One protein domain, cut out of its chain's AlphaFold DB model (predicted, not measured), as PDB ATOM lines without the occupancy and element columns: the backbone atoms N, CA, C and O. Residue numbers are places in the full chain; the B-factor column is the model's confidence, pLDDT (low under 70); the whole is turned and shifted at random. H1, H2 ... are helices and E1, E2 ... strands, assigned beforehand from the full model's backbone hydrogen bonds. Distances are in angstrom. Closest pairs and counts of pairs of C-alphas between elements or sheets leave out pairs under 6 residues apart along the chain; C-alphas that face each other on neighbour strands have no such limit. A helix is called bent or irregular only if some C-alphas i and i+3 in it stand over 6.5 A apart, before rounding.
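Overview. This is residues 9 to 66 of the 178 residues of an uncharacterized protein of Actinobacteria bacterium (UniProt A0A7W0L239). A small hairpin of two strands, E1 and E2, the helix H2 and the short helix H1 lie in a row, with H2 in the middle, E2 on the side of the hairpin nearer to H2, and H1 crossing H2's direction at the other end. A long loop, residues 19 to 39, swings out beyond the hairpin on the side away from H2 and then runs back along the row to H1, while residues 48 to 53 of the loop between the helices stick out. The printed part has 58 residues with two named strands and two named helices, in the order E1, E2, H1, H2; the sheet, E1 - E2, is antiparallel. The class is mixed, helices and strands, with under half of the residues, 25, in named elements. The whole is only just compact, close to loose, with a radius of gyration of the C-alphas of 12.2 A and spans of 34 by 25 by 19 A.

Along the chain. Begin with the sheet. Find C-alpha 9 at (14.705, -23.202, -19.481); from there E1, residues 9 to 11, runs 7.0 A to C-alpha 11. E2, residues 14 to 18, starts from C-alpha 14 at (8.231, -17.537, -19.514) and reaches C-alpha 18 after 11.3 A. Next look at H2, residues 54 to 64, which begins at C-alpha 54 and is 14.6 A long, ending at C-alpha 64 at (17.284, -12.081, -17.228). H2 is neither bent nor irregular, but only just: C-alphas 57 and 60 are 6.4 A apart. Then look at H1, residues 40 to 45, which is 10.2 A from C-alpha 40 to C-alpha 45.

Arrangement. Start at the hairpin of E1 and E2, antiparallel neighbours whose directions stand at 154 degrees. Look at Ile 10 and Ala 15, whose C-alphas face each other at 4.6 A. Across this pair, N 9 and O 17 are within hydrogen-bond range at 2.9 A, and N 14 and O 11 at 3.0 A. From E2 go to H2: the closest C-alphas of the two are those of Phe 18 and Arg 60, 5.9 A apart, with 8 pairs of C-alphas within 8 A. Within 10 A, H2 has 23 pairs of C-alphas with E2 and 1 with E1, made by its residues 55 to 64. E1 and H2 are apart. Now move on to H1, which touches H2 with 4 pairs of C-alphas within 8 A. Their closest C-alphas are those of Leu 45 and Leu 58, 6.2 A apart. The two helices are about perpendicular, at 83 degrees. E1 and H1 are apart. Of the O i to N i+4 pairs, 5 of 7 are within hydrogen-bond range in H2 and 0 of 2 in H1, where 3 of 3 O i to N i+3 pairs are within range.

Size, cuts and confidence. The two C-alphas farthest apart are those of Gly 12 and Glu 49, at 36.2 A, while the first and last printed C-alphas, of Thr 9 and Gln 66, are 11.9 A apart. The link from E1 to E2 is tight, and that from H1 to H2, with 8 residues between them, is short. The link from E2 to H1 is long, with 21 residues, 19 to 39; their C-alphas lie 8 to 18 A from the mean of the C-alphas. Find C-alpha 26 of this link at (23.343, -31.969, -21.951). Residues 48 to 53 stand free. The printed part has no cut. The mean pLDDT of the printed part is 90.2, and no printed residue is under 70.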
ATOM      1  N   THR A   9      15.629 -22.615 -20.464       94.00
ATOM      2  CA  THR A   9      14.705 -23.202 -19.481       94.00
ATOM      3  C   THR A   9      13.392 -22.421 -19.476       94.00
ATOM      4  O   THR A   9      13.363 -21.229 -19.793       94.00
ATOM      5  N   ILE A  10      12.284 -23.091 -19.149       93.31
ATOM      6  CA  ILE A  10      10.938 -22.506 -19.181       93.31
ATOM      7  C   ILE A  10      10.260 -22.703 -17.825       93.31
ATOM      8  O   ILE A  10      10.236 -23.817 -17.305       93.31
ATOM      9  N   GLU A  11       9.655 -21.636 -17.303       93.25
ATOM     10  CA  GLU A  11       8.768 -21.661 -16.139       93.25
ATOM     11  C   GLU A  11       7.387 -21.117 -16.532       93.25
ATOM     12  O   GLU A  11       7.219 -19.942 -16.871       93.25
ATOM     13  N   GLY A  12       6.376 -21.990 -16.535       92.00
ATOM     14  CA  GLY A  12       5.056 -21.655 -17.072       92.00
ATOM     15  C   GLY A  12       5.142 -21.308 -18.561       92.00
ATOM     16  O   GLY A  12       5.445 -22.168 -19.379       92.00
ATOM     17  N   THR A  13       4.876 -20.049 -18.910       92.19
ATOM     18  CA  THR A  13       5.011 -19.527 -20.282       92.19
ATOM     19  C   THR A  13       6.210 -18.597 -20.451       92.19
ATOM     20  O   THR A  13       6.354 -17.985 -21.505       92.19
ATOM     21  N   ARG A  14       7.071 -18.435 -19.443       94.94
ATOM     22  CA  ARG A  14       8.231 -17.537 -19.514       94.94
ATOM     23  C   ARG A  14       9.515 -18.311 -19.745       94.94
ATOM     24  O   ARG A  14       9.689 -19.408 -19.219       94.94
ATOM     25  N   ALA A  15      10.425 -17.714 -20.507       95.12
ATOM     26  CA  ALA A  15      11.807 -18.169 -20.513       95.12
ATOM     27  C   ALA A  15      12.434 -17.777 -19.169       95.12
ATOM     28  O   ALA A  15      12.441 -16.599 -18.816       95.12
ATOM     29  N   ALA A  16      12.922 -18.763 -18.422       94.56
ATOM     30  CA  ALA A  16      13.472 -18.561 -17.086       94.56
ATOM     31  C   ALA A  16      14.981 -18.294 -17.133       94.56
ATOM     32  O   ALA A  16      15.472 -17.392 -16.457       94.56
ATOM     33  N   ALA A  17      15.715 -19.031 -17.970       93.62
ATOM     34  CA  ALA A  17      17.142 -18.833 -18.182       93.62
ATOM     35  C   ALA A  17      17.559 -19.179 -19.614       93.62
ATOM     36  O   ALA A  17      16.942 -20.011 -20.280       93.62
ATOM     37  N   PHE A  18      18.646 -18.553 -20.064       93.62
ATOM     38  CA  PHE A  18      19.337 -18.929 -21.292       93.62
ATOM     39  C   PHE A  18      20.355 -20.039 -21.013       93.62
ATOM     40  O   PHE A  18      21.153 -19.936 -20.080       93.62
ATOM     41  N   VAL A  19      20.375 -21.058 -21.868       92.50
ATOM     42  CA  VAL A  19      21.287 -22.202 -21.814       92.50
ATOM     43  C   VAL A  19      22.225 -22.132 -23.019       92.50
ATOM     44  O   VAL A  19      21.788 -22.175 -24.165       92.50
ATOM     45  N   ASP A  20      23.533 -22.017 -22.779       88.94
ATOM     46  CA  ASP A  20      24.524 -22.070 -23.858       88.94
ATOM     47  C   ASP A  20      24.959 -23.518 -24.099       88.94
ATOM     48  O   ASP A  20      25.727 -24.082 -23.318       88.94
ATOM     49  N   ARG A  21      24.510 -24.108 -25.207       87.50
ATOM     50  CA  ARG A  21      24.813 -25.502 -25.577       87.50
ATOM     51  C   ARG A  21      26.296 -25.778 -25.806       87.50
ATOM     52  O   ARG A  21      26.706 -26.934 -25.776       87.50
ATOM     53  N   ARG A  22      27.112 -24.743 -26.032       86.12
ATOM     54  CA  ARG A  22      28.575 -24.884 -26.123       86.12
ATOM     55  C   ARG A  22      29.200 -25.153 -24.755       86.12
ATOM     56  O   ARG A  22      30.301 -25.688 -24.688       86.12
ATOM     57  N   VAL A  23      28.510 -24.752 -23.688       90.69
ATOM     58  CA  VAL A  23      28.944 -24.897 -22.296       90.69
ATOM     59  C   VAL A  23      28.260 -26.098 -21.645       90.69
ATOM     60  O   VAL A  23      28.938 -26.910 -21.026       90.69
ATOM     61  N   ASP A  24      26.945 -26.240 -21.823       90.94
ATOM     62  CA  ASP A  24      26.170 -27.377 -21.320       90.94
ATOM     63  C   ASP A  24      25.324 -28.010 -22.440       90.94
ATOM     64  O   ASP A  24      24.135 -27.717 -22.591       90.94
ATOM     65  N   PRO A  25      25.922 -28.891 -23.261       89.81
ATOM     66  CA  PRO A  25      25.206 -29.569 -24.341       89.81
ATOM     67  C   PRO A  25      24.163 -30.574 -23.832       89.81
ATOM     68  O   PRO A  25      23.304 -31.008 -24.602       89.81
ATOM     69  N   SER A  26      24.226 -30.968 -22.556       92.81
ATOM     70  CA  SER A  26      23.343 -31.969 -21.951       92.81
ATOM     71  C   SER A  26      22.116 -31.385 -21.256       92.81
ATOM     72  O   SER A  26      21.213 -32.142 -20.904       92.81
ATOM     73  N   ALA A  27      22.056 -30.065 -21.081       92.56
ATOM     74  CA  ALA A  27      20.962 -29.403 -20.390       92.56
ATOM     75  C   ALA A  27      19.586 -29.712 -21.023       92.56
ATOM     76  O   ALA A  27      19.416 -29.561 -22.244       92.56
ATOM     77  N   PRO A  28      18.583 -30.106 -20.212       92.00
ATOM     78  CA  PRO A  28      17.202 -30.237 -20.658       92.00
ATOM     79  C   PRO A  28      16.517 -28.865 -20.723       92.00
ATOM     80  O   PRO A  28      16.935 -27.908 -20.072       92.00
ATOM     81  N   GLY A  29      15.418 -28.768 -21.473       91.75
ATOM     82  CA  GLY A  29      14.675 -27.512 -21.600       91.75
ATOM     83  C   GLY A  29      13.970 -27.383 -22.942       91.75
ATOM     84  O   GLY A  29      13.339 -28.329 -23.409       91.75
ATOM     85  N   ALA A  30      14.056 -26.219 -23.573       91.31
ATOM     86  CA  ALA A  30      13.508 -25.969 -24.899       91.31
ATOM     87  C   ALA A  30      14.593 -25.531 -25.882       91.31
ATOM     88  O   ALA A  30      15.520 -24.808 -25.521       91.31
ATOM     89  N   GLN A  31      14.451 -25.962 -27.134       90.94
ATOM     90  CA  GLN A  31      15.261 -25.474 -28.244       90.94
ATOM     91  C   GLN A  31      14.637 -24.216 -28.823       90.94
ATOM     92  O   GLN A  31      13.428 -24.164 -29.068       90.94
ATOM     93  N   TYR A  32      15.467 -23.205 -29.046       90.62
ATOM     94  CA  TYR A  32      15.032 -21.978 -29.683       90.62
ATOM     95  C   TYR A  32      15.031 -22.161 -31.203       90.62
ATOM     96  O   TYR A  32      16.062 -22.440 -31.806       90.62
ATOM     97  N   LEU A  33      13.870 -21.974 -31.835       89.62
ATOM     98  CA  LEU A  33      13.689 -22.197 -33.276       89.62
ATOM     99  C   LEU A  33      14.185 -21.041 -34.161       89.62
ATOM    100  O   LEU A  33      13.921 -21.036 -35.359       89.62
ATOM    101  N   GLY A  34      14.838 -20.023 -33.591       88.69
ATOM    102  CA  GLY A  34      15.262 -18.841 -34.350       88.69
ATOM    103  C   GLY A  34      14.122 -17.887 -34.727       88.69
ATOM    104  O   GLY A  34      14.330 -16.970 -35.514       88.69
ATOM    105  N   VAL A  35      12.919 -18.080 -34.173       90.50
ATOM    106  CA  VAL A  35      11.739 -17.246 -34.448       90.50
ATOM    107  C   VAL A  35      11.353 -16.479 -33.190       90.50
ATOM    108  O   VAL A  35      11.074 -17.080 -32.156       90.50
ATOM    109  N   ALA A  36      11.334 -15.149 -33.266       92.69
ATOM    110  CA  ALA A  36      10.866 -14.279 -32.188       92.69
ATOM    111  C   ALA A  36      10.027 -13.123 -32.744       92.69
ATOM    112  O   ALA A  36      10.361 -12.546 -33.776       92.69
ATOM    113  N   ALA A  37       8.960 -12.770 -32.026       93.94
ATOM    114  CA  ALA A  37       8.276 -11.490 -32.172       93.94
ATOM    115  C   ALA A  37       8.824 -10.540 -31.103       93.94
ATOM    116  O   ALA A  37       8.915 -10.916 -29.936       93.94
ATOM    117  N   ILE A  38       9.234  -9.339 -31.507       93.00
ATOM    118  CA  ILE A  38      10.022  -8.435 -30.667       93.00
ATOM    119  C   ILE A  38       9.421  -7.042 -30.767       93.00
ATOM    120  O   ILE A  38       9.141  -6.567 -31.870       93.00
ATOM    121  N   ASP A  39       9.253  -6.381 -29.625       94.25
ATOM    122  CA  ASP A  39       8.953  -4.956 -29.614       94.25
ATOM    123  C   ASP A  39      10.147  -4.161 -30.165       94.25
ATOM    124  O   ASP A  39      11.298  -4.416 -29.805       94.25
ATOM    125  N   ALA A  40       9.884  -3.179 -31.027       92.75
ATOM    126  CA  ALA A  40      10.941  -2.398 -31.666       92.75
ATOM    127  C   ALA A  40      11.861  -1.696 -30.647       92.75
ATOM    128  O   ALA A  40      13.053  -1.544 -30.913       92.75
ATOM    129  N   SER A  41      11.347  -1.319 -29.471       92.06
ATOM    130  CA  SER A  41      12.146  -0.697 -28.411       92.06
ATOM    131  C   SER A  41      13.222  -1.626 -27.845       92.06
ATOM    132  O   SER A  41      14.286  -1.151 -27.448       92.06
ATOM    133  N   ALA A  42      13.016  -2.947 -27.873       91.06
ATOM    134  CA  ALA A  42      14.014  -3.903 -27.404       91.06
ATOM    135  C   ALA A  42      15.263  -3.916 -28.302       91.06
ATOM    136  O   ALA A  42      16.355  -4.226 -27.829       91.06
ATOM    137  N   LEU A  43      15.142  -3.513 -29.575       89.19
ATOM    138  CA  LEU A  43      16.283  -3.415 -30.491       89.19
ATOM    139  C   LEU A  43      17.310  -2.365 -30.049       89.19
ATOM    140  O   LEU A  43      18.468  -2.471 -30.441       89.19
ATOM    141  N   ALA A  44      16.937  -1.426 -29.171       88.56
ATOM    142  CA  ALA A  44      17.872  -0.486 -28.552       88.56
ATOM    143  C   ALA A  44      18.939  -1.172 -27.669       88.56
ATOM    144  O   ALA A  44      19.912  -0.537 -27.271       88.56
ATOM    145  N   LEU A  45      18.778  -2.464 -27.349       86.12
ATOM    146  CA  LEU A  45      19.793  -3.266 -26.654       86.12
ATOM    147  C   LEU A  45      20.933  -3.725 -27.578       86.12
ATOM    148  O   LEU A  45      21.999  -4.125 -27.095       86.12
ATOM    149  N   LEU A  46      20.723  -3.704 -28.897       87.56
ATOM    150  CA  LEU A  46      21.735  -4.113 -29.863       87.56
ATOM    151  C   LEU A  46      22.787  -3.006 -30.043       87.56
ATOM    152  O   LEU A  46      22.440  -1.828 -30.101       87.56
ATOM    153  N   PRO A  47      24.084  -3.355 -30.136       81.94
ATOM    154  CA  PRO A  47      25.127  -2.371 -30.403       81.94
ATOM    155  C   PRO A  47      25.039  -1.861 -31.847       81.94
ATOM    156  O   PRO A  47      24.864  -2.655 -32.767       81.94
ATOM    157  N   GLU A  48      25.245  -0.560 -32.055       80.44
ATOM    158  CA  GLU A  48      25.158   0.053 -33.392       80.44
ATOM    159  C   GLU A  48      26.303  -0.370 -34.332       80.44
ATOM    160  O   GLU A  48      26.107  -0.484 -35.538       80.44
ATOM    161  N   GLU A  49      27.499  -0.647 -33.801       78.69
ATOM    162  CA  GLU A  49      28.723  -0.698 -34.622       78.69
ATOM    163  C   GLU A  49      29.407  -2.072 -34.697       78.69
ATOM    164  O   GLU A  49      30.529  -2.179 -35.198       78.69
ATOM    165  N   ARG A  50      28.799  -3.147 -34.172       79.06
ATOM    166  CA  ARG A  50      29.437  -4.478 -34.180       79.06
ATOM    167  C   ARG A  50      28.442  -5.608 -34.423       79.06
ATOM    168  O   ARG A  50      27.384  -5.608 -33.796       79.06
ATOM    169  N   PRO A  51      28.810  -6.624 -35.230       79.25
ATOM    170  CA  PRO A  51      28.061  -7.870 -35.291       79.25
ATOM    171  C   PRO A  51      27.850  -8.437 -33.886       79.25
ATOM    172  O   PRO A  51      28.787  -8.555 -33.092       79.25
ATOM    173  N   ALA A  52      26.603  -8.765 -33.579       80.19
ATOM    174  CA  ALA A  52      26.170  -9.231 -32.277       80.19
ATOM    175  C   ALA A  52      25.310 -10.482 -32.450       80.19
ATOM    176  O   ALA A  52      24.407 -10.509 -33.285       80.19
ATOM    177  N   GLY A  53      25.580 -11.506 -31.640       84.31
ATOM    178  CA  GLY A  53      24.703 -12.667 -31.544       84.31
ATOM    179  C   GLY A  53      23.349 -12.241 -30.986       84.31
ATOM    180  O   GLY A  53      23.274 -11.664 -29.900       84.31
ATOM    181  N   PHE A  54      22.282 -12.499 -31.741       87.62
ATOM    182  CA  PHE A  54      20.916 -12.141 -31.359       87.62
ATOM    183  C   PHE A  54      20.531 -12.751 -30.001       87.62
ATOM    184  O   PHE A  54      19.989 -12.072 -29.129       87.62
ATOM    185  N   ALA A  55      20.888 -14.018 -29.789       86.94
ATOM    186  CA  ALA A  55      20.630 -14.723 -28.544       86.94
ATOM    187  C   ALA A  55      21.376 -14.094 -27.356       86.94
ATOM    188  O   ALA A  55      20.768 -13.775 -26.337       86.94
ATOM    189  N   GLU A  56      22.683 -13.861 -27.485       85.88
ATOM    190  CA  GLU A  56      23.492 -13.347 -26.382       85.88
ATOM    191  C   GLU A  56      23.246 -11.870 -26.073       85.88
ATOM    192  O   GLU A  56      23.367 -11.468 -24.918       85.88
ATOM    193  N   ARG A  57      22.943 -11.050 -27.085       89.44
ATOM    194  CA  ARG A  57      22.869  -9.587 -26.936       89.44
ATOM    195  C   ARG A  57      21.458  -9.047 -26.812       89.44
ATOM    196  O   ARG A  57      21.309  -7.961 -26.263       89.44
ATOM    197  N   LEU A  58      20.454  -9.791 -27.271       91.12
ATOM    198  CA  LEU A  58      19.057  -9.404 -27.125       91.12
ATOM    199  C   LEU A  58      18.296 -10.361 -26.211       91.12
ATOM    200  O   LEU A  58      17.791  -9.930 -25.179       91.12
ATOM    201  N   LEU A  59      18.232 -11.652 -26.550       92.50
ATOM    202  CA  LEU A  59      17.380 -12.583 -25.803       92.50
ATOM    203  C   LEU A  59      17.840 -12.758 -24.360       92.50
ATOM    204  O   LEU A  59      17.019 -12.651 -23.458       92.50
ATOM    205  N   ARG A  60      19.134 -12.988 -24.119       92.19
ATOM    206  CA  ARG A  60      19.655 -13.215 -22.765       92.19
ATOM    207  C   ARG A  60      19.324 -12.051 -21.809       92.19
ATOM    208  O   ARG A  60      18.700 -12.341 -20.792       92.19
ATOM    209  N   PRO A  61      19.620 -10.770 -22.119       93.38
ATOM    210  CA  PRO A  61      19.215  -9.658 -21.255       93.38
ATOM    211  C   PRO A  61      17.704  -9.581 -21.001       93.38
ATOM    212  O   PRO A  61      17.287  -9.281 -19.886       93.38
ATOM    213  N   LEU A  62      16.873  -9.855 -22.011       95.19
ATOM    214  CA  LEU A  62      15.415  -9.844 -21.852       95.19
ATOM    215  C   LEU A  62      14.929 -11.009 -20.972       95.19
ATOM    216  O   LEU A  62      14.025 -10.831 -20.160       95.19
ATOM    217  N   ILE A  63      15.539 -12.190 -21.091       95.31
ATOM    218  CA  ILE A  63      15.252 -13.360 -20.245       95.31
ATOM    219  C   ILE A  63      15.644 -13.071 -18.793       95.31
ATOM    220  O   ILE A  63      14.857 -13.312 -17.882       95.31
ATOM    221  N   GLU A  64      16.821 -12.484 -18.564       94.00
ATOM    222  CA  GLU A  64      17.284 -12.081 -17.228       94.00
ATOM    223  C   GLU A  64      16.344 -11.051 -16.577       94.00
ATOM    224  O   GLU A  64      16.131 -11.083 -15.367       94.00
ATOM    225  N   ARG A  65      15.711 -10.186 -17.385       94.69
ATOM    226  CA  ARG A  65      14.666  -9.238 -16.954       94.69
ATOM    227  C   ARG A  65      13.264  -9.846 -16.867       94.69
ATOM    228  O   ARG A  65      12.324  -9.147 -16.502       94.69
ATOM    229  N   GLN A  66      13.111 -11.132 -17.185       93.81
ATOM    230  CA  GLN A  66      11.831 -11.845 -17.231       93.81
ATOM    231  C   GLN A  66      10.836 -11.261 -18.250       93.81
ATOM    232  O   GLN A  66       9.624 -11.395 -18.093       93.81
TER     233      GLN A  66